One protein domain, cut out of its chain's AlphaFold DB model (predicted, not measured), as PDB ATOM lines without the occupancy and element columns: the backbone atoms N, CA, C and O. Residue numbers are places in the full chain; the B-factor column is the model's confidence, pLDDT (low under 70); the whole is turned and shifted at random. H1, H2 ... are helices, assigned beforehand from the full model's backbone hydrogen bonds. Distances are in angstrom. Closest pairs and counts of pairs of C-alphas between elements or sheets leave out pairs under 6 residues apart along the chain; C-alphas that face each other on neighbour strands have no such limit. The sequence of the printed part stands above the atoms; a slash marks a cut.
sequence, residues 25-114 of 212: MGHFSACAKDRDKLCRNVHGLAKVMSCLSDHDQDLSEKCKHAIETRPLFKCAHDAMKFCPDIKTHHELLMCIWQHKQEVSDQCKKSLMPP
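This is residues 25 to 114 of the 212 residues of an uncharacterized protein of Spongospora subterranea (UniProt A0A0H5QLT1). Six helices zigzag steeply: H2 and H4 cross in the middle, H1 and H3 make one end, and H5 and H6 pack on H4 at the other. The 90 printed residues hold H1 to H6 in chain order and no named strand: all helix, compact, radius of gyration of the C-alphas 12.3 A, spans 34 by 23 by 21 A.

H1, residues 26 to 38, 18.3 A long, begins at C-alpha 26 (105.685, 95.371, 88.702). H2 is residues 45 to 54, H3 61 to 68, H4 71 to 82, 17.0 A long, H5 89 to 98, and H6 105 to 110, ending at C-alpha 110 (111.613, 114.978, 96.983).

H1 touches H3 with residues 30 to 34 alone, closest C-alphas Cys 31 and Cys 63, 4.6 A. H2 touches the hub H4, closest C-alphas Ser 50 and Ala 76, 4.7 A. H4 touches H6, closest C-alphas Cys 75 and Cys 107, 4.6 A, opposite ways at a steep tilt of 46 degrees. H5 and H6 are apart. Every O i to N i+4 pair is within hydrogen-bond range in H2, H3, H5 and H6, against 5 of 9 in H1 and 4 of 8 in H4.

The printed part has no cut and no long link. Residues 25 to 27 and 112 to 114 have pLDDT under 70.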
ATOM      1  N   MET A  25     108.909  92.912  90.037       52.28
ATOM      2  CA  MET A  25     109.249  94.295  89.688       52.28
ATOM      3  C   MET A  25     108.104  94.923  88.876       52.28
ATOM      4  O   MET A  25     108.324  95.587  87.868       52.28
ATOM      5  N   GLY A  26     106.859  94.739  89.325       57.56
ATOM      6  CA  GLY A  26     105.685  95.371  88.702       57.56
ATOM      7  C   GLY A  26     105.733  96.903  88.710       57.56
ATOM      8  O   GLY A  26     105.069  97.547  87.910       57.56
ATOM      9  N   HIS A  27     106.573  97.514  89.548       62.69
ATOM     10  CA  HIS A  27     106.608  98.966  89.668       62.69
ATOM     11  C   HIS A  27     107.360  99.682  88.536       62.69
ATOM     12  O   HIS A  27     107.119 100.866  88.365       62.69
ATOM     13  N   PHE A  28     108.210  99.036  87.730       74.00
ATOM     14  CA  PHE A  28     108.968  99.722  86.659       74.00
ATOM     15  C   PHE A  28     108.685  99.147  85.275       74.00
ATOM     16  O   PHE A  28     109.573  99.095  84.425       74.00
ATOM     17  N   SER A  29     107.444  98.723  85.037       81.75
ATOM     18  CA  SER A  29     107.020  98.155  83.752       81.75
ATOM     19  C   SER A  29     107.348  99.078  82.569       81.75
ATOM     20  O   SER A  29     107.813  98.603  81.532       81.75
ATOM     21  N   ALA A  30     107.228 100.400  82.749       90.94
ATOM     22  CA  ALA A  30     107.591 101.403  81.744       90.94
ATOM     23  C   ALA A  30     109.088 101.395  81.369       90.94
ATOM     24  O   ALA A  30     109.428 101.664  80.218       90.94
ATOM     25  N   CYS A  31     109.967 101.041  82.309       94.19
ATOM     26  CA  CYS A  31     111.422 101.008  82.143       94.19
ATOM     27  C   CYS A  31     111.977  99.599  81.900       94.19
ATOM     28  O   CYS A  31     113.191  99.437  81.833       94.19
ATOM     29  N   ALA A  32     111.133  98.569  81.770       92.88
ATOM     30  CA  ALA A  32     111.597  97.181  81.697       92.88
ATOM     31  C   ALA A  32     112.582  96.945  80.536       92.88
ATOM     32  O   ALA A  32     113.635  96.343  80.724       92.88
ATOM     33  N   LYS A  33     112.286  97.496  79.350       94.75
ATOM     34  CA  LYS A  33     113.168  97.376  78.175       94.75
ATOM     35  C   LYS A  33     114.504  98.096  78.368       94.75
ATOM     36  O   LYS A  33     115.541  97.557  77.992       94.75
ATOM     37  N   ASP A  34     114.472  99.289  78.953       96.44
ATOM     38  CA  ASP A  34     115.669 100.101  79.179       96.44
ATOM     39  C   ASP A  34     116.541  99.481  80.275       96.44
ATOM     40  O   ASP A  34     117.749  99.348  80.097       96.44
ATOM     41  N   ARG A  35     115.926  98.959  81.341       95.12
ATOM     42  CA  ARG A  35     116.591  98.147  82.368       95.12
ATOM     43  C   ARG A  35     117.302  96.943  81.752       95.12
ATOM     44  O   ARG A  35     118.472  96.722  82.042       95.12
ATOM     45  N   ASP A  36     116.630  96.177  80.898       94.31
ATOM     46  CA  ASP A  36     117.207  94.961  80.311       94.31
ATOM     47  C   ASP A  36     118.330  95.253  79.300       94.31
ATOM     48  O   ASP A  36     119.181  94.390  79.050       94.31
ATOM     49  N   LYS A  37     118.323  96.454  78.706       96.25
ATOM     50  CA  LYS A  37     119.328  96.925  77.745       96.25
ATOM     51  C   LYS A  37     120.540  97.555  78.437       96.25
ATOM     52  O   LYS A  37     121.665  97.240  78.064       96.25
ATOM     53  N   LEU A  38     120.308  98.432  79.410       96.62
ATOM     54  CA  LEU A  38     121.325  99.287  80.037       96.62
ATOM     55  C   LEU A  38     121.826  98.698  81.365       96.62
ATOM     56  O   LEU A  38     123.012  98.748  81.665       96.62
ATOM     57  N   CYS A  39     120.939  98.050  82.126       95.94
ATOM     58  CA  CYS A  39     121.175  97.603  83.502       95.94
ATOM     59  C   CYS A  39     121.080  96.076  83.679       95.94
ATOM     60  O   CYS A  39     120.798  95.597  84.776       95.94
ATOM     61  N   ARG A  40     121.327  95.287  82.621       94.00
ATOM     62  CA  ARG A  40     121.103  93.823  82.593       94.00
ATOM     63  C   ARG A  40     121.741  93.048  83.754       94.00
ATOM     64  O   ARG A  40     121.166  92.074  84.227       94.00
ATOM     65  N   ASN A  41     122.929  93.462  84.192       92.38
ATOM     66  CA  ASN A  41     123.708  92.769  85.226       92.38
ATOM     67  C   ASN A  41     123.541  93.394  86.619       92.38
ATOM     68  O   ASN A  41     124.291  93.076  87.543       92.38
ATOM     69  N   VAL A  42     122.600  94.328  86.768       91.94
ATOM     70  CA  VAL A  42     122.362  95.043  88.016       91.94
ATOM     71  C   VAL A  42     121.169  94.417  88.722       91.94
ATOM     72  O   VAL A  42     120.056  94.380  88.201       91.94
ATOM     73  N   HIS A  43     121.405  93.936  89.939       88.50
ATOM     74  CA  HIS A  43     120.382  93.312  90.770       88.50
ATOM     75  C   HIS A  43     120.102  94.153  92.014       88.50
ATOM     76  O   HIS A  43     121.018  94.710  92.617       88.50
ATOM     77  N   GLY A  44     118.838  94.182  92.430       88.81
ATOM     78  CA  GLY A  44     118.376  94.953  93.582       88.81
ATOM     79  C   GLY A  44     117.759  96.289  93.179       88.81
ATOM     80  O   GLY A  44     118.192  96.934  92.224       88.81
ATOM     81  N   LEU A  45     116.726  96.693  93.916       89.94
ATOM     82  CA  LEU A  45     115.891  97.839  93.568       89.94
ATOM     83  C   LEU A  45     116.702  99.143  93.508       89.94
ATOM     84  O   LEU A  45     116.690  99.828  92.489       89.94
ATOM     85  N   ALA A  46     117.453  99.444  94.570       91.94
ATOM     86  CA  ALA A  46     118.251 100.666  94.668       91.94
ATOM     87  C   ALA A  46     119.322 100.761  93.567       91.94
ATOM     88  O   ALA A  46     119.506 101.815  92.960       91.94
ATOM     89  N   LYS A  47     119.991  99.642  93.260       92.69
ATOM     90  CA  LYS A  47     121.039  99.603  92.231       92.69
ATOM     91  C   LYS A  47     120.460  99.800  90.834       92.69
ATOM     92  O   LYS A  47     121.032 100.541  90.042       92.69
ATOM     93  N   VAL A  48     119.312  99.180  90.540       93.06
ATOM     94  CA  VAL A  48     118.613  99.377  89.261       93.06
ATOM     95  C   VAL A  48     118.160 100.829  89.107       93.06
ATOM     96  O   VAL A  48     118.344 101.399  88.036       93.06
ATOM     97  N   MET A  49     117.631 101.449  90.166       93.06
ATOM     98  CA  MET A  49     117.252 102.866  90.124       93.06
ATOM     99  C   MET A  49     118.456 103.777  89.865       93.06
ATOM    100  O   MET A  49     118.349 104.675  89.036       93.06
ATOM    101  N   SER A  50     119.596 103.528  90.525       93.81
ATOM    102  CA  SER A  50     120.830 104.292  90.281       93.81
ATOM    103  C   SER A  50     121.298 104.122  88.842       93.81
ATOM    104  O   SER A  50     121.520 105.110  88.161       93.81
ATOM    105  N   CYS A  51     121.347 102.882  88.349       95.75
ATOM    106  CA  CYS A  51     121.768 102.594  86.982       95.75
ATOM    107  C   CYS A  51     120.881 103.287  85.934       95.75
ATOM    108  O   CYS A  51     121.394 103.889  84.998       95.75
ATOM    109  N   LEU A  52     119.554 103.257  86.098       95.25
ATOM    110  CA  LEU A  52     118.654 103.969  85.184       95.25
ATOM    111  C   LEU A  52     118.857 105.488  85.255       95.25
ATOM    112  O   LEU A  52     118.819 106.143  84.220       95.25
ATOM    113  N   SER A  53     119.108 106.036  86.448       93.44
ATOM    114  CA  SER A  53     119.394 107.464  86.630       93.44
ATOM    115  C   SER A  53     120.715 107.884  85.976       93.44
ATOM    116  O   SER A  53     120.786 108.966  85.400       93.44
ATOM    117  N   ASP A  54     121.740 107.031  86.026       94.81
ATOM    118  CA  ASP A  54     123.039 107.264  85.377       94.81
ATOM    119  C   ASP A  54     122.928 107.262  83.842       94.81
ATOM    120  O   ASP A  54     123.720 107.905  83.154       94.81
ATOM    121  N   HIS A  55     121.913 106.579  83.308       96.19
ATOM    122  CA  HIS A  55     121.638 106.470  81.880       96.19
ATOM    123  C   HIS A  55     120.468 107.343  81.397       96.19
ATOM    124  O   HIS A  55     119.911 107.048  80.342       96.19
ATOM    125  N   ASP A  56     120.104 108.427  82.098       94.12
ATOM    126  CA  ASP A  56     118.938 109.277  81.763       94.12
ATOM    127  C   ASP A  56     118.858 109.710  80.281       94.12
ATOM    128  O   ASP A  56     117.768 109.850  79.727       94.12
ATOM    129  N   GLN A  57     120.003 109.893  79.615       96.12
ATOM    130  CA  GLN A  57     120.062 110.280  78.199       96.12
ATOM    131  C   GLN A  57     119.788 109.131  77.216       96.12
ATOM    132  O   GLN A  57     119.391 109.388  76.082       96.12
ATOM    133  N   ASP A  58     119.987 107.882  77.639       97.25
ATOM    134  CA  ASP A  58     119.804 106.675  76.822       97.25
ATOM    135  C   ASP A  58     118.443 105.996  77.055       97.25
ATOM    136  O   ASP A  58     118.121 104.997  76.396       97.25
ATOM    137  N   LEU A  59     117.658 106.501  78.013       96.50
ATOM    138  CA  LEU A  59     116.332 105.983  78.333       96.50
ATOM    139  C   LEU A  59     115.330 106.288  77.222       96.50
ATOM    140  O   LEU A  59     115.388 107.315  76.549       96.50
ATOM    141  N   SER A  60     114.339 105.413  77.071       97.44
ATOM    142  CA  SER A  60     113.174 105.739  76.257       97.44
ATOM    143  C   SER A  60     112.360 106.866  76.903       97.44
ATOM    144  O   SER A  60     112.245 106.935  78.127       97.44
ATOM    145  N   GLU A  61     111.694 107.688  76.087       96.56
ATOM    146  CA  GLU A  61     110.809 108.772  76.560       96.56
ATOM    147  C   GLU A  61     109.785 108.299  77.606       96.56
ATOM    148  O   GLU A  61     109.492 108.986  78.581       96.56
ATOM    149  N   LYS A  62     109.269 107.071  77.443       93.88
ATOM    150  CA  LYS A  62     108.328 106.466  78.395       93.88
ATOM    151  C   LYS A  62     108.967 106.217  79.758       93.88
ATOM    152  O   LYS A  62     108.337 106.484  80.778       93.88
ATOM    153  N   CYS A  63     110.185 105.682  79.778       95.69
ATOM    154  CA  CYS A  63     110.899 105.447  81.025       95.69
ATOM    155  C   CYS A  63     111.316 106.766  81.674       95.69
ATOM    156  O   CYS A  63     111.097 106.945  82.869       95.69
ATOM    157  N   LYS A  64     111.815 107.721  80.884       94.62
ATOM    158  CA  LYS A  64     112.194 109.049  81.369       94.62
ATOM    159  C   LYS A  64     111.039 109.753  82.079       94.62
ATOM    160  O   LYS A  64     111.170 110.150  83.234       94.62
ATOM    161  N   HIS A  65     109.864 109.777  81.454       92.50
ATOM    162  CA  HIS A  65     108.662 110.326  82.077       92.50
ATOM    163  C   HIS A  65     108.281 109.592  83.379       92.50
ATOM    164  O   HIS A  65     107.910 110.216  84.376       92.50
ATOM    165  N   ALA A  66     108.413 108.262  83.413       90.69
ATOM    166  CA  ALA A  66     108.150 107.468  84.617       90.69
ATOM    167  C   ALA A  66     109.149 107.743  85.759       90.69
ATOM    168  O   ALA A  66     108.791 107.629  86.932       90.69
ATOM    169  N   ILE A  67     110.393 108.102  85.435       91.25
ATOM    170  CA  ILE A  67     111.418 108.494  86.409       91.25
ATOM    171  C   ILE A  67     111.139 109.900  86.943       91.25
ATOM    172  O   ILE A  67     111.136 110.106  88.157       91.25
ATOM    173  N   GLU A  68     110.842 110.854  86.061       89.38
ATOM    174  CA  GLU A  68     110.558 112.247  86.427       89.38
ATOM    175  C   GLU A  68     109.314 112.385  87.315       89.38
ATOM    176  O   GLU A  68     109.304 113.179  88.260       89.38
ATOM    177  N   THR A  69     108.280 111.582  87.047       87.25
ATOM    178  CA  THR A  69     107.026 111.575  87.821       87.25
ATOM    179  C   THR A  69     107.171 110.960  89.210       87.25
ATOM    180  O   THR A  69     106.318 111.189  90.067       87.25
ATOM    181  N   ARG A  70     108.242 110.202  89.468       86.88
ATOM    182  CA  ARG A  70     108.431 109.461  90.718       86.88
ATOM    183  C   ARG A  70     109.530 110.086  91.581       86.88
ATOM    184  O   ARG A  70     110.716 109.891  91.310       86.88
ATOM    185  N   PRO A  71     109.175 110.751  92.697       84.81
ATOM    186  CA  PRO A  71     110.131 111.485  93.531       84.81
ATOM    187  C   PRO A  71     111.276 110.625  94.079       84.81
ATOM    188  O   PRO A  71     112.376 111.123  94.285       84.81
ATOM    189  N   LEU A  72     111.038 109.326  94.279       88.31
ATOM    190  CA  LEU A  72     112.029 108.392  94.816       88.31
ATOM    191  C   LEU A  72     113.231 108.157  93.896       88.31
ATOM    192  O   LEU A  72     114.301 107.817  94.397       88.31
ATOM    193  N   PHE A  73     113.119 108.375  92.582       90.56
ATOM    194  CA  PHE A  73     114.291 108.277  91.701       90.56
ATOM    195  C   PHE A  73     115.324 109.365  91.973       90.56
ATOM    196  O   PHE A  73     116.519 109.123  91.835       90.56
ATOM    197  N   LYS A  74     114.894 110.523  92.479       92.25
ATOM    198  CA  LYS A  74     115.805 111.589  92.914       92.25
ATOM    199  C   LYS A  74     116.643 111.186  94.137       92.25
ATOM    200  O   LYS A  74     117.594 111.880  94.475       92.25
ATOM    201  N   CYS A  75     116.300 110.068  94.778       95.12
ATOM    202  CA  CYS A  75     117.025 109.457  95.887       95.12
ATOM    203  C   CYS A  75     117.844 108.226  95.468       95.12
ATOM    204  O   CYS A  75     118.324 107.511  96.341       95.12
ATOM    205  N   ALA A  76     117.999 107.925  94.174       93.62
ATOM    206  CA  ALA A  76     118.588 106.661  93.724       93.62
ATOM    207  C   ALA A  76     120.030 106.429  94.224       93.62
ATOM    208  O   ALA A  76     120.353 105.340  94.703       93.62
ATOM    209  N   HIS A  77     120.883 107.456  94.192       94.56
ATOM    210  CA  HIS A  77     122.253 107.353  94.711       94.56
ATOM    211  C   HIS A  77     122.295 107.186  96.234       94.56
ATOM    212  O   HIS A  77     123.059 106.369  96.750       94.56
ATOM    213  N   ASP A  78     121.441 107.917  96.953       95.81
ATOM    214  CA  ASP A  78     121.316 107.794  98.405       95.81
ATOM    215  C   ASP A  78     120.797 106.401  98.790       95.81
ATOM    216  O   ASP A  78     121.335 105.755  99.685       95.81
ATOM    217  N   ALA A  79     119.819 105.881  98.050       95.38
ATOM    218  CA  ALA A  79     119.295 104.531  98.208       95.38
ATOM    219  C   ALA A  79     120.377 103.470  98.038       95.38
ATOM    220  O   ALA A  79     120.432 102.527  98.821       95.38
ATOM    221  N   MET A  80     121.263 103.622  97.056       93.88
ATOM    222  CA  MET A  80     122.360 102.675  96.868       93.88
ATOM    223  C   MET A  80     123.362 102.713  98.031       93.88
ATOM    224  O   MET A  80     123.907 101.673  98.398       93.88
ATOM    225  N   LYS A  81     123.593 103.894  98.616       95.69
ATOM    226  CA  LYS A  81     124.537 104.090  99.723       95.69
ATOM    227  C   LYS A  81     123.990 103.598 101.064       95.69
ATOM    228  O   LYS A  81     124.711 102.927 101.797       95.69
ATOM    229  N   PHE A  82     122.747 103.948 101.389       95.69
ATOM    230  CA  PHE A  82     122.146 103.687 102.700       95.69
ATOM    231  C   PHE A  82     121.282 102.417 102.724       95.69
ATOM    232  O   PHE A  82     121.159 101.780 103.765       95.69
ATOM    233  N   CYS A  83     120.710 102.015 101.585       95.38
ATOM    234  CA  CYS A  83     119.683 100.971 101.491       95.38
ATOM    235  C   CYS A  83     119.998  99.900 100.412       95.38
ATOM    236  O   CYS A  83     119.161  99.649  99.536       95.38
ATOM    237  N   PRO A  84     121.180  99.244 100.428       91.88
ATOM    238  CA  PRO A  84     121.628  98.376  99.331       91.88
ATOM    239  C   PRO A  84     120.838  97.062  99.180       91.88
ATOM    240  O   PRO A  84     120.743  96.546  98.064       91.88
ATOM    241  N   ASP A  85     120.263  96.534 100.266       87.81
ATOM    242  CA  ASP A  85     119.670  95.183 100.324       87.81
ATOM    243  C   ASP A  85     118.134  95.171 100.297       87.81
ATOM    244  O   ASP A  85     117.484  94.203 100.702       87.81
ATOM    245  N   ILE A  86     117.533  96.252  99.806       91.00
ATOM    246  CA  ILE A  86     116.085  96.407  99.805       91.00
ATOM    247  C   ILE A  86     115.441  95.787  98.561       91.00
ATOM    248  O   ILE A  86     115.890  95.982  97.426       91.00
ATOM    249  N   LYS A  87     114.343  95.055  98.783       85.69
ATOM    250  CA  LYS A  87     113.604  94.342  97.733       85.69
ATOM    251  C   LYS A  87     112.332  95.068  97.329       85.69
ATOM    252  O   LYS A  87     111.980  95.055  96.150       85.69
ATOM    253  N   THR A  88     111.644  95.685  98.285       86.88
ATOM    254  CA  THR A  88     110.350  96.327  98.038       86.88
ATOM    255  C   THR A  88     110.446  97.848  98.052       86.88
ATOM    256  O   THR A  88     111.287  98.452  98.713       86.88
ATOM    257  N   HIS A  89     109.530  98.490  97.330       85.88
ATOM    258  CA  HIS A  89     109.422  99.947  97.304       85.88
ATOM    259  C   HIS A  89     109.122 100.538  98.691       85.88
ATOM    260  O   HIS A  89     109.674 101.570  99.065       85.88
ATOM    261  N   HIS A  90     108.271  99.868  99.473       87.12
ATOM    262  CA  HIS A  90     107.900 100.318 100.812       87.12
ATOM    263  C   HIS A  90     109.088 100.286 101.781       87.12
ATOM    264  O   HIS A  90     109.350 101.276 102.461       87.12
ATOM    265  N   GLU A  91     109.850  99.190 101.800       90.50
ATOM    266  CA  GLU A  91     111.081  99.093 102.594       90.50
ATOM    267  C   GLU A  91     112.095 100.174 102.197       90.50
ATOM    268  O   GLU A  91     112.773 100.727 103.062       90.50
ATOM    269  N   LEU A  92     112.174 100.515 100.903       91.50
ATOM    270  CA  LEU A  92     113.121 101.517 100.416       91.50
ATOM    271  C   LEU A  92     112.740 102.899 100.938       91.50
ATOM    272  O   LEU A  92     113.593 103.617 101.455       91.50
ATOM    273  N   LEU A  93     111.455 103.244 100.849       90.69
ATOM    274  CA  LEU A  93     110.927 104.495 101.379       90.69
ATOM    275  C   LEU A  93     111.182 104.607 102.890       90.69
ATOM    276  O   LEU A  93     111.665 105.640 103.347       90.69
ATOM    277  N   MET A  94     110.915 103.543 103.654       91.69
ATOM    278  CA  MET A  94     111.146 103.522 105.102       91.69
ATOM    279  C   MET A  94     112.630 103.665 105.455       91.69
ATOM    280  O   MET A  94     112.973 104.425 106.360       91.69
ATOM    281  N   CYS A  95     113.514 102.980 104.727       95.25
ATOM    282  CA  CYS A  95     114.959 103.072 104.929       95.25
ATOM    283  C   CYS A  95     115.482 104.488 104.633       95.25
ATOM    284  O   CYS A  95     116.153 105.098 105.465       95.25
ATOM    285  N   ILE A  96     115.093 105.072 103.496       94.50
ATOM    286  CA  ILE A  96     115.454 106.452 103.149       94.50
ATOM    287  C   ILE A  96     114.911 107.450 104.181       94.50
ATOM    288  O   ILE A  96     115.598 108.405 104.538       94.50
ATOM    289  N   TRP A  97     113.707 107.217 104.704       91.88
ATOM    290  CA  TRP A  97     113.119 108.057 105.747       91.88
ATOM    291  C   TRP A  97     113.916 108.020 107.055       91.88
ATOM    292  O   TRP A  97     114.097 109.056 107.700       91.88
ATOM    293  N   GLN A  98     114.427 106.849 107.442       94.00
ATOM    294  CA  GLN A  98     115.312 106.712 108.603       94.00
ATOM    295  C   GLN A  98     116.614 107.499 108.409       94.00
ATOM    296  O   GLN A  98     117.068 108.163 109.339       94.00
ATOM    297  N   HIS A  99     117.142 107.528 107.184       95.44
ATOM    298  CA  HIS A  99     118.349 108.275 106.821       95.44
ATOM    299  C   HIS A  99     118.079 109.699 106.306       95.44
ATOM    300  O   HIS A  99     118.974 110.329 105.742       95.44
ATOM    301  N   LYS A 100     116.884 110.273 106.523       92.88
ATOM    302  CA  LYS A 100     116.477 111.561 105.919       92.88
ATOM    303  C   LYS A 100     117.442 112.729 106.151       92.88
ATOM    304  O   LYS A 100     117.425 113.689 105.391       92.88
ATOM    305  N   GLN A 101     118.239 112.705 107.220       93.62
ATOM    306  CA  GLN A 101     119.211 113.765 107.514       93.62
ATOM    307  C   GLN A 101     120.528 113.582 106.746       93.62
ATOM    308  O   GLN A 101     121.198 114.570 106.444       93.62
ATOM    309  N   GLU A 102     120.859 112.344 106.382       95.62
ATOM    310  CA  GLU A 102     122.117 111.947 105.745       95.62
ATOM    311  C   GLU A 102     122.025 111.877 104.213       95.62
ATOM    312  O   GLU A 102     123.056 111.896 103.540       95.62
ATOM    313  N   VAL A 103     120.810 111.823 103.656       95.19
ATOM    314  CA  VAL A 103     120.582 111.852 102.202       95.19
ATOM    315  C   VAL A 103     120.835 113.237 101.592       95.19
ATOM    316  O   VAL A 103     120.844 114.265 102.289       95.19
ATOM    317  N   SER A 104     121.033 113.272 100.274       95.75
ATOM    318  CA  SER A 104     121.245 114.496  99.499       95.75
ATOM    319  C   SER A 104     120.082 115.489  99.614       95.75
ATOM    320  O   SER A 104     118.925 115.115  99.816       95.75
ATOM    321  N   ASP A 105     120.362 116.781  99.425       93.56
ATOM    322  CA  ASP A 105     119.326 117.824  99.472       93.56
ATOM    323  C   ASP A 105     118.269 117.658  98.373       93.56
ATOM    324  O   ASP A 105     117.104 118.016  98.558       93.56
ATOM    325  N   GLN A 106     118.655 117.086  97.231       91.19
ATOM    326  CA  GLN A 106     117.737 116.763  96.144       91.19
ATOM    327  C   GLN A 106     116.753 115.665  96.558       91.19
ATOM    328  O   GLN A 106     115.546 115.798  96.322       91.19
ATOM    329  N   CYS A 107     117.247 114.622  97.228       94.19
ATOM    330  CA  CYS A 107     116.402 113.590  97.803       94.19
ATOM    331  C   CYS A 107     115.506 114.164  98.910       94.19
ATOM    332  O   CYS A 107     114.293 113.992  98.845       94.19
ATOM    333  N   LYS A 108     116.049 114.952  99.850       92.38
ATOM    334  CA  LYS A 108     115.278 115.599 100.935       92.38
ATOM    335  C   LYS A 108     114.091 116.415 100.426       92.38
ATOM    336  O   LYS A 108     112.999 116.300 100.968       92.38
ATOM    337  N   LYS A 109     114.286 117.208  99.367       90.25
ATOM    338  CA  LYS A 109     113.209 118.000  98.741       90.25
ATOM    339  C   LYS A 109     112.123 117.133  98.100       90.25
ATOM    340  O   LYS A 109     110.993 117.580  97.952       90.25
ATOM    341  N   SER A 110     112.485 115.921  97.690       89.00
ATOM    342  CA  SER A 110     111.613 114.978  96.983       89.00
ATOM    343  C   SER A 110     110.896 114.026  97.936       89.00
ATOM    344  O   SER A 110     109.791 113.576  97.642       89.00
ATOM    345  N   LEU A 111     111.491 113.779  99.104       85.31
ATOM    346  CA  LEU A 111     110.854 113.202 100.281       85.31
ATOM    347  C   LEU A 111     109.921 114.240 100.911       85.31
ATOM    348  O   LEU A 111     110.079 114.621 102.071       85.31
ATOM    349  N   MET A 112     108.938 114.724 100.150       65.50
ATOM    350  CA  MET A 112     107.796 115.335 100.812       65.50
ATOM    351  C   MET A 112     107.200 114.271 101.734       65.50
ATOM    352  O   MET A 112     107.144 113.094 101.349       65.50
ATOM    353  N   PRO A 113     106.790 114.644 102.961       57.38
ATOM    354  CA  PRO A 113     106.003 113.731 103.762       57.38
ATOM    355  C   PRO A 113     104.861 113.245 102.875       57.38
ATOM    356  O   PRO A 113     104.309 114.064 102.131       57.38
ATOM    357  N   PRO A 114     104.516 111.946 102.892       53.16
ATOM    358  CA  PRO A 114     103.248 111.549 102.328       53.16
ATOM    359  C   PRO A 114     102.228 112.396 103.079       53.16
ATOM    360  O   PRO A 114     101.970 112.169 104.260       53.16
TER     361      PRO A 114